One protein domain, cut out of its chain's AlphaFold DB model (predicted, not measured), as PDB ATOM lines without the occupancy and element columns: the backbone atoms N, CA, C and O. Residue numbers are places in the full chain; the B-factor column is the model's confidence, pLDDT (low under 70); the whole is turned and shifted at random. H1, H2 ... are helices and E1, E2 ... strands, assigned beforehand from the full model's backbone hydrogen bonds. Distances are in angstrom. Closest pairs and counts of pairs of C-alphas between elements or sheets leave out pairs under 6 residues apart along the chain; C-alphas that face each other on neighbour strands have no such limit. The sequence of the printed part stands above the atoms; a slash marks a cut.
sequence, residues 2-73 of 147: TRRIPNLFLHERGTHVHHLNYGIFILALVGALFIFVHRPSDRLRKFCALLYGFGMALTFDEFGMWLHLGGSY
ATOM      1  N   THR A   2     104.960 104.289  96.701       43.09
ATOM      2  CA  THR A   2     104.355 105.421  97.415       43.09
ATOM      3  C   THR A   2     105.414 106.462  97.797       43.09
ATOM      4  O   THR A   2     106.167 106.264  98.742       43.09
ATOM      5  N   ARG A   3     105.441 107.608  97.098       52.53
ATOM      6  CA  ARG A   3     106.276 108.800  97.388       52.53
ATOM      7  C   ARG A   3     105.876 109.535  98.687       52.53
ATOM      8  O   ARG A   3     105.808 110.758  98.710       52.53
ATOM      9  N   ARG A   4     105.500 108.811  99.744       57.78
ATOM     10  CA  ARG A   4     105.044 109.406 101.015       57.78
ATOM     11  C   ARG A   4     106.149 109.527 102.059       57.78
ATOM     12  O   ARG A   4     105.956 110.227 103.042       57.78
ATOM     13  N   ILE A   5     107.284 108.868 101.843       54.78
ATOM     14  CA  ILE A   5     108.443 108.957 102.726       54.78
ATOM     15  C   ILE A   5     109.469 109.839 102.012       54.78
ATOM     16  O   ILE A   5     109.781 109.552 100.851       54.78
ATOM     17  N   PRO A   6     109.943 110.934 102.631       58.97
ATOM     18  CA  PRO A   6     111.024 111.715 102.056       58.97
ATOM     19  C   PRO A   6     112.237 110.804 101.881       58.97
ATOM     20  O   PRO A   6     112.725 110.202 102.835       58.97
ATOM     21  N   ASN A   7     112.691 110.675 100.639       59.34
ATOM     22  CA  ASN A   7     113.907 109.945 100.328       59.34
ATOM     23  C   ASN A   7     115.079 110.740 100.911       59.34
ATOM     24  O   ASN A   7     115.374 111.834 100.438       59.34
ATOM     25  N   LEU A   8     115.737 110.193 101.933       64.12
ATOM     26  CA  LEU A   8     116.965 110.758 102.512       64.12
ATOM     27  C   LEU A   8     118.183 110.585 101.583       64.12
ATOM     28  O   LEU A   8     119.278 111.054 101.880       64.12
ATOM     29  N   PHE A   9     117.985 109.931 100.442       67.19
ATOM     30  CA  PHE A   9     118.998 109.652  99.443       67.19
ATOM     31  C   PHE A   9     119.399 110.915  98.681       67.19
ATOM     32  O   PHE A   9     118.606 111.476  97.919       67.19
ATOM     33  N   LEU A  10     120.653 111.330  98.842       73.81
ATOM     34  CA  LEU A  10     121.253 112.365  98.010       73.81
ATOM     35  C   LEU A  10     121.893 111.688  96.796       73.81
ATOM     36  O   LEU A  10     122.778 110.852  96.933       73.81
ATOM     37  N   HIS A  11     121.426 112.041  95.602       74.31
ATOM     38  CA  HIS A  11     122.031 111.604  94.349       74.31
ATOM     39  C   HIS A  11     122.679 112.807  93.671       74.31
ATOM     40  O   HIS A  11     121.988 113.770  93.337       74.31
ATOM     41  N   GLU A  12     123.982 112.739  93.418       75.06
ATOM     42  CA  GLU A  12     124.704 113.765  92.671       75.06
ATOM     43  C   GLU A  12     125.375 113.131  91.451       75.06
ATOM     44  O   GLU A  12     126.262 112.297  91.582       75.06
ATOM     45  N   ARG A  13     124.917 113.494  90.243       72.38
ATOM     46  CA  ARG A  13     125.506 113.073  88.950       72.38
ATOM     47  C   ARG A  13     125.771 111.560  88.807       72.38
ATOM     48  O   ARG A  13     126.731 111.158  88.162       72.38
ATOM     49  N   GLY A  14     124.899 110.725  89.375       75.25
ATOM     50  CA  GLY A  14     125.020 109.260  89.342       75.25
ATOM     51  C   GLY A  14     125.699 108.649  90.573       75.25
ATOM     52  O   GLY A  14     125.708 107.431  90.709       75.25
ATOM     53  N   THR A  15     126.207 109.464  91.499       76.25
ATOM     54  CA  THR A  15     126.723 109.014  92.794       76.25
ATOM     55  C   THR A  15     125.611 109.025  93.835       76.25
ATOM     56  O   THR A  15     125.011 110.065  94.107       76.25
ATOM     57  N   HIS A  16     125.349 107.860  94.425       80.12
ATOM     58  CA  HIS A  16     124.443 107.714  95.555       80.12
ATOM     59  C   HIS A  16     125.191 107.976  96.863       80.12
ATOM     60  O   HIS A  16     126.099 107.229  97.232       80.12
ATOM     61  N   VAL A  17     124.823 109.043  97.564       82.75
ATOM     62  CA  VAL A  17     125.360 109.352  98.886       82.75
ATOM     63  C   VAL A  17     124.470 108.696  99.930       82.75
ATOM     64  O   VAL A  17     123.316 109.069 100.138       82.75
ATOM     65  N   HIS A  18     125.061 107.717 100.598       86.38
ATOM     66  CA  HIS A  18     124.472 106.987 101.706       86.38
ATOM     67  C   HIS A  18     124.176 107.907 102.891       86.38
ATOM     68  O   HIS A  18     125.014 108.738 103.263       86.38
ATOM     69  N   HIS A  19     123.007 107.756 103.514       87.94
ATOM     70  CA  HIS A  19     122.611 108.591 104.655       87.94
ATOM     71  C   HIS A  19     123.433 108.302 105.916       87.94
ATOM     72  O   HIS A  19     123.457 109.147 106.816       87.94
ATOM     73  N   LEU A  20     124.207 107.208 105.938       89.06
ATOM     74  CA  LEU A  20     125.254 106.981 106.939       89.06
ATOM     75  C   LEU A  20     126.213 108.165 107.073       89.06
ATOM     76  O   LEU A  20     126.671 108.477 108.172       89.06
ATOM     77  N   ASN A  21     126.471 108.881 105.974       91.19
ATOM     78  CA  ASN A  21     127.344 110.050 105.984       91.19
ATOM     79  C   ASN A  21     126.758 111.191 106.825       91.19
ATOM     80  O   ASN A  21     127.500 111.887 107.514       91.19
ATOM     81  N   TYR A  22     125.432 111.362 106.836       92.56
ATOM     82  CA  TYR A  22     124.785 112.346 107.709       92.56
ATOM     83  C   TYR A  22     125.012 111.999 109.177       92.56
ATOM     84  O   TYR A  22     125.294 112.887 109.982       92.56
ATOM     85  N   GLY A  23     124.950 110.707 109.511       94.12
ATOM     86  CA  GLY A  23     125.294 110.211 110.836       94.12
ATOM     87  C   GLY A  23     126.724 110.580 111.231       94.12
ATOM     88  O   GLY A  23     126.928 111.177 112.289       94.12
ATOM     89  N   ILE A  24     127.695 110.341 110.343       95.00
ATOM     90  CA  ILE A  24     129.107 110.699 110.556       95.00
ATOM     91  C   ILE A  24     129.271 112.204 110.798       95.00
ATOM     92  O   ILE A  24     129.944 112.595 111.751       95.00
ATOM     93  N   PHE A  25     128.636 113.061 109.993       96.38
ATOM     94  CA  PHE A  25     128.716 114.513 110.186       96.38
ATOM     95  C   PHE A  25     128.097 114.969 111.511       96.38
ATOM     96  O   PHE A  25     128.669 115.824 112.190       96.38
ATOM     97  N   ILE A  26     126.966 114.384 111.916       97.06
ATOM     98  CA  ILE A  26     126.353 114.663 113.221       97.06
ATOM     99  C   ILE A  26     127.304 114.251 114.352       97.06
ATOM    100  O   ILE A  26     127.506 115.023 115.291       97.06
ATOM    101  N   LEU A  27     127.924 113.070 114.262       97.44
ATOM    102  CA  LEU A  27     128.881 112.589 115.263       97.44
ATOM    103  C   LEU A  27     130.135 113.465 115.326       97.44
ATOM    104  O   LEU A  27     130.573 113.821 116.421       97.44
ATOM    105  N   ALA A  28     130.672 113.871 114.175       97.75
ATOM    106  CA  ALA A  28     131.797 114.796 114.090       97.75
ATOM    107  C   ALA A  28     131.454 116.159 114.711       97.75
ATOM    108  O   ALA A  28     132.257 116.702 115.469       97.75
ATOM    109  N   LEU A  29     130.247 116.682 114.464       97.50
ATOM    110  CA  LEU A  29     129.760 117.918 115.076       97.50
ATOM    111  C   LEU A  29     129.638 117.785 116.598       97.50
ATOM    112  O   LEU A  29     130.103 118.662 117.325       97.50
ATOM    113  N   VAL A  30     129.049 116.695 117.097       97.56
ATOM    114  CA  VAL A  30     128.967 116.437 118.543       97.56
ATOM    115  C   VAL A  30     130.370 116.373 119.152       97.56
ATOM    116  O   VAL A  30     130.619 117.032 120.164       97.56
ATOM    117  N   GLY A  31     131.299 115.649 118.523       96.31
ATOM    118  CA  GLY A  31     132.699 115.587 118.949       96.31
ATOM    119  C   GLY A  31     133.353 116.969 118.985       96.31
ATOM    120  O   GLY A  31     133.914 117.358 120.007       96.31
ATOM    121  N   ALA A  32     133.201 117.755 117.918       96.75
ATOM    122  CA  ALA A  32     133.713 119.119 117.840       96.75
ATOM    123  C   ALA A  32     133.150 120.010 118.961       96.75
ATOM    124  O   ALA A  32     133.910 120.722 119.615       96.75
ATOM    125  N   LEU A  33     131.847 119.932 119.250       96.06
ATOM    126  CA  LEU A  33     131.236 120.690 120.347       96.06
ATOM    127  C   LEU A  33     131.858 120.334 121.703       96.06
ATOM    128  O   LEU A  33     132.113 121.232 122.500       96.06
ATOM    129  N   PHE A  34     132.149 119.058 121.968       94.19
ATOM    130  CA  PHE A  34     132.804 118.648 123.217       94.19
ATOM    131  C   PHE A  34     134.296 119.009 123.288       94.19
ATOM    132  O   PHE A  34     134.815 119.156 124.394       94.19
ATOM    133  N   ILE A  35     134.974 119.177 122.149       96.25
ATOM    134  CA  ILE A  35     136.385 119.596 122.085       96.25
ATOM    135  C   ILE A  35     136.521 121.114 122.261       96.25
ATOM    136  O   ILE A  35     137.358 121.576 123.034       96.25
ATOM    137  N   PHE A  36     135.709 121.895 121.547       96.38
ATOM    138  CA  PHE A  36     135.891 123.346 121.451       96.38
ATOM    139  C   PHE A  36     135.068 124.147 122.468       96.38
ATOM    140  O   PHE A  36     135.449 125.267 122.808       96.38
ATOM    141  N   VAL A  37     133.955 123.610 122.985       94.94
ATOM    142  CA  VAL A  37     133.140 124.322 123.981       94.94
ATOM    143  C   VAL A  37     133.665 124.039 125.383       94.94
ATOM    144  O   VAL A  37     133.483 122.955 125.939       94.94
ATOM    145  N   HIS A  38     134.273 125.049 126.001       89.50
ATOM    146  CA  HIS A  38     134.744 124.947 127.377       89.50
ATOM    147  C   HIS A  38     133.555 124.936 128.353       89.50
ATOM    148  O   HIS A  38     132.772 125.882 128.396       89.50
ATOM    149  N   ARG A  39     133.416 123.862 129.146       90.81
ATOM    150  CA  ARG A  39     132.306 123.633 130.101       90.81
ATOM    151  C   ARG A  39     130.909 123.783 129.458       90.81
ATOM    152  O   ARG A  39     130.174 124.713 129.791       90.81
ATOM    153  N   PRO A  40     130.493 122.845 128.586       91.38
ATOM    154  CA  PRO A  40     129.181 122.907 127.946       91.38
ATOM    155  C   PRO A  40     128.063 122.858 128.992       91.38
ATOM    156  O   PRO A  40     128.116 122.044 129.921       91.38
ATOM    157  N   SER A  41     127.048 123.709 128.815       94.81
ATOM    158  CA  SER A  41     125.865 123.761 129.680       94.81
ATOM    159  C   SER A  41     125.094 122.438 129.669       94.81
ATOM    160  O   SER A  41     125.137 121.685 128.694       94.81
ATOM    161  N   ASP A  42     124.318 122.164 130.718       95.31
ATOM    162  CA  ASP A  42     123.510 120.938 130.796       95.31
ATOM    163  C   ASP A  42     122.499 120.810 129.652       95.31
ATOM    164  O   ASP A  42     122.238 119.704 129.172       95.31
ATOM    165  N   ARG A  43     121.948 121.934 129.175       95.88
ATOM    166  CA  ARG A  43     121.057 121.947 128.007       95.88
ATOM    167  C   ARG A  43     121.802 121.493 126.750       95.88
ATOM    168  O   ARG A  43     121.278 120.652 126.023       95.88
ATOM    169  N   LEU A  44     123.017 122.001 126.527       94.25
ATOM    170  CA  LEU A  44     123.842 121.598 125.389       94.25
ATOM    171  C   LEU A  44     124.236 120.121 125.493       94.25
ATOM    172  O   LEU A  44     124.097 119.396 124.518       94.25
ATOM    173  N   ARG A  45     124.628 119.639 126.679       94.88
ATOM    174  CA  ARG A  45     124.958 118.219 126.902       94.88
ATOM    175  C   ARG A  45     123.792 117.290 126.562       94.88
ATOM    176  O   ARG A  45     123.991 116.297 125.870       94.88
ATOM    177  N   LYS A  46     122.576 117.618 127.016       95.69
ATOM    178  CA  LYS A  46     121.360 116.840 126.708       95.69
ATOM    179  C   LYS A  46     121.049 116.843 125.212       95.69
ATOM    180  O   LYS A  46     120.723 115.800 124.656       95.69
ATOM    181  N   PHE A  47     121.180 117.997 124.561       96.81
ATOM    182  CA  PHE A  47     120.981 118.109 123.120       96.81
ATOM    183  C   PHE A  47     122.020 117.299 122.332       96.81
ATOM    184  O   PHE A  47     121.653 116.520 121.456       96.81
ATOM    185  N   CYS A  48     123.299 117.397 122.702       96.88
ATOM    186  CA  CYS A  48     124.359 116.593 122.106       96.88
ATOM    187  C   CYS A  48     124.151 115.091 122.336       96.88
ATOM    188  O   CYS A  48     124.460 114.315 121.443       96.88
ATOM    189  N   ALA A  49     123.603 114.666 123.478       95.25
ATOM    190  CA  ALA A  49     123.277 113.259 123.719       95.25
ATOM    191  C   ALA A  49     122.186 112.740 122.764       95.25
ATOM    192  O   ALA A  49     122.299 111.628 122.252       95.25
ATOM    193  N   LEU A  50     121.161 113.556 122.476       96.69
ATOM    194  CA  LEU A  50     120.141 113.217 121.477       96.69
ATOM    195  C   LEU A  50     120.744 113.141 120.072       96.69
ATOM    196  O   LEU A  50     120.551 112.144 119.380       96.69
ATOM    197  N   LEU A  51     121.508 114.162 119.671       97.25
ATOM    198  CA  LEU A  51     122.194 114.178 118.375       97.25
ATOM    199  C   LEU A  51     123.152 112.999 118.221       97.25
ATOM    200  O   LEU A  51     123.179 112.378 117.167       97.25
ATOM    201  N   TYR A  52     123.894 112.654 119.271       96.56
ATOM    202  CA  TYR A  52     124.773 111.494 119.281       96.56
ATOM    203  C   TYR A  52     123.988 110.206 119.016       96.56
ATOM    204  O   TYR A  52     124.374 109.430 118.148       96.56
ATOM    205  N   GLY A  53     122.848 110.010 119.687       95.19
ATOM    206  CA  GLY A  53     121.965 108.868 119.435       95.19
ATOM    207  C   GLY A  53     121.479 108.796 117.983       95.19
ATOM    208  O   GLY A  53     121.579 107.740 117.360       95.19
ATOM    209  N   PHE A  54     121.021 109.920 117.418       95.75
ATOM    210  CA  PHE A  54     120.626 109.996 116.005       95.75
ATOM    211  C   PHE A  54     121.789 109.704 115.053       95.75
ATOM    212  O   PHE A  54     121.622 108.944 114.102       95.75
ATOM    213  N   GLY A  55     122.967 110.269 115.321       95.81
ATOM    214  CA  GLY A  55     124.168 110.057 114.521       95.81
ATOM    215  C   GLY A  55     124.602 108.594 114.513       95.81
ATOM    216  O   GLY A  55     124.873 108.036 113.453       95.81
ATOM    217  N   MET A  56     124.592 107.945 115.679       96.06
ATOM    218  CA  MET A  56     124.889 106.517 115.805       96.06
ATOM    219  C   MET A  56     123.865 105.654 115.057       96.06
ATOM    220  O   MET A  56     124.265 104.752 114.328       96.06
ATOM    221  N   ALA A  57     122.565 105.944 115.175       93.00
ATOM    222  CA  ALA A  57     121.529 105.195 114.462       93.00
ATOM    223  C   ALA A  57     121.678 105.307 112.936       93.00
ATOM    224  O   ALA A  57     121.683 104.286 112.256       93.00
ATOM    225  N   LEU A  58     121.862 106.528 112.423       92.50
ATOM    226  CA  LEU A  58     122.053 106.775 110.991       92.50
ATOM    227  C   LEU A  58     123.347 106.171 110.451       92.50
ATOM    228  O   LEU A  58     123.400 105.827 109.287       92.50
ATOM    229  N   THR A  59     124.407 106.091 111.255       93.31
ATOM    230  CA  THR A  59     125.703 105.575 110.784       93.31
ATOM    231  C   THR A  59     125.710 104.048 110.715       93.31
ATOM    232  O   THR A  59     126.309 103.471 109.810       93.31
ATOM    233  N   PHE A  60     125.088 103.387 111.696       92.94
ATOM    234  CA  PHE A  60     125.193 101.938 111.874       92.94
ATOM    235  C   PHE A  60     124.069 101.130 111.209       92.94
ATOM    236  O   PHE A  60     124.220  99.915 111.073       92.94
ATOM    237  N   ASP A  61     122.975 101.754 110.765       89.19
ATOM    238  CA  ASP A  61     121.915 101.063 110.012       89.19
ATOM    239  C   ASP A  61     122.397 100.537 108.645       89.19
ATOM    240  O   ASP A  61     121.900  99.528 108.146       89.19
ATOM    241  N   GLU A  62     123.431 101.164 108.091       89.19
ATOM    242  CA  GLU A  62     124.106 100.801 106.849       89.19
ATOM    243  C   GLU A  62     125.541 100.276 107.077       89.19
ATOM    244  O   GLU A  62     126.347 100.209 106.145       89.19
ATOM    245  N   PHE A  63     125.870  99.848 108.304       88.62
ATOM    246  CA  PHE A  63     127.223  99.413 108.685       88.62
ATOM    247  C   PHE A  63     127.817  98.327 107.775       88.62
ATOM    248  O   PHE A  63     129.024  98.313 107.544       88.62
ATOM    249  N   GLY A  64     127.003  97.431 107.211       84.69
ATOM    250  CA  GLY A  64     127.483  96.422 106.266       84.69
ATOM    251  C   GLY A  64     128.275  97.015 105.092       84.69
ATOM    252  O   GLY A  64     129.296  96.458 104.688       84.69
ATOM    253  N   MET A  65     127.896  98.202 104.613       84.81
ATOM    254  CA  MET A  65     128.598  98.863 103.510       84.81
ATOM    255  C   MET A  65     129.986  99.384 103.889       84.81
ATOM    256  O   MET A  65     130.806  99.576 102.999       84.81
ATOM    257  N   TRP A  66     130.308  99.533 105.180       83.06
ATOM    258  CA  TRP A  66     131.692  99.778 105.609       83.06
ATOM    259  C   TRP A  66     132.598  98.573 105.342       83.06
ATOM    260  O   TRP A  66     133.800  98.739 105.146       83.06
ATOM    261  N   LEU A  67     132.031  97.365 105.355       82.81
ATOM    262  CA  LEU A  67     132.765  96.117 105.157       82.81
ATOM    263  C   LEU A  67     132.765  95.689 103.687       82.81
ATOM    264  O   LEU A  67     133.799  95.274 103.171       82.81
ATOM    265  N   HIS A  68     131.614  95.792 103.017       80.44
ATOM    266  CA  HIS A  68     131.441  95.381 101.624       80.44
ATOM    267  C   HIS A  68     130.712  96.466 100.834       80.44
ATOM    268  O   HIS A  68     129.477  96.494 100.763       80.44
ATOM    269  N   LEU A  69     131.504  97.347 100.223       77.38
ATOM    270  CA  LEU A  69     131.015  98.377  99.314       77.38
ATOM    271  C   LEU A  69     130.352  97.703  98.095       77.38
ATOM    272  O   LEU A  69     130.995  96.919  97.400       77.38
ATOM    273  N   GLY A  70     129.070  97.987  97.847       66.38
ATOM    274  CA  GLY A  70     128.314  97.422  96.717       66.38
ATOM    275  C   GLY A  70     127.636  96.068  96.967       66.38
ATOM    276  O   GLY A  70     127.123  95.469  96.025       66.38
ATOM    277  N   GLY A  71     127.613  95.571  98.208       67.62
ATOM    278  CA  GLY A  71     126.770  94.423  98.559       67.62
ATOM    279  C   GLY A  71     125.276  94.780  98.619       67.62
ATOM    280  O   GLY A  71     124.902  95.950  98.559       67.62
ATOM    281  N   SER A  72     124.423  93.764  98.787       70.25
ATOM    282  CA  SER A  72     122.971  93.924  99.000       70.25
ATOM    283  C   SER A  72     122.660  94.972 100.076       70.25
ATOM    284  O   SER A  72     123.386  95.071 101.060       70.25
ATOM    285  N   TYR A  73     121.561  95.719  99.936       63.97
ATOM    286  CA  TYR A  73     121.106  96.675 100.957       63.97
ATOM    287  C   TYR A  73     120.862  95.998 102.322       63.97
ATOM    288  O   TYR A  73     121.145  96.564 103.374       63.97
TER     289      TYR A  73
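AT A GLANCE: This is residues 2 to 73 of the 147 residues of an uncharacterized protein of Chthoniobacterales bacterium (UniProt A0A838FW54). The model is a long helical hairpin: H1 and H2 lie side by side and make the longest axis. At the end where H1 begins and H2 ends sit a small strand hairpin, E1 and E2, whose residues 11 to 16 stick out, and the short helix H3. The printed part has 72 residues, with two named strands and three named helices in the order E1, E2, H1, H2, H3; E1 and E2 form an antiparallel sheet of two strands, and the class is mostly helix. The whole is loose, with a radius of gyration of the C-alphas of 15.2 A, and the C-alphas span 43 by 31 by 22 A.

HOW THE PARTS SIT: After residues 2 to 9 come strand E1, residues 10 to 12, and strand E2, residues 15 to 17, which form a hairpin. They are antiparallel neighbours, with 155 degrees between their N-to-C directions. The C-alphas of His 11 and His 16 face each other at 4.7 A; N 12 and O 15, 2.9 A apart, and N 17 and O 10, 2.8 A apart, are within hydrogen-bond range. Helix H1, residues 20 to 36, and helix H2, residues 42 to 60, touch and form a helical hairpin. Their closest C-alphas are those of Gly 23 and Gly 55, 3.9 A apart, and their centres are 9.0 A apart. They run opposite ways at a shallow tilt of 29 degrees. Helix H3, residues 64 to 67, touches no helix; it is apart from H1, H2, E1 and E2. E1 is apart from H1 and H2, and E2 is apart from H2. In H1 and H2 every O i to N i+4 pair is within hydrogen-bond range; H3 is too short for such a pair, and its one O i to N i+3 pair is within range.

IN THESE COORDINATES: E1, residues 10 to 12, starts at C-alpha 10 (121.253, 112.365, 98.010) and is 6.5 A long from first to last C-alpha. E2, residues 15 to 17, is 6.3 A long. H1, residues 20 to 36, is 24.3 A long and starts at C-alpha 20 (125.254, 106.981, 106.939). H2, residues 42 to 60, is 26.9 A long. H3, residues 64 to 67, is 5.4 A long and ends at C-alpha 67 (132.765, 96.117, 105.157).

THE WHOLE: The two C-alphas farthest apart are those of Thr 2 and His 38, at 46.9 A. The printed part runs from residue 2 to 73 with no cut, and the four links between named elements are tight. The mean pLDDT of the printed part is 85.6; residues 2 to 9, 70 to 71 and 73 are under 70.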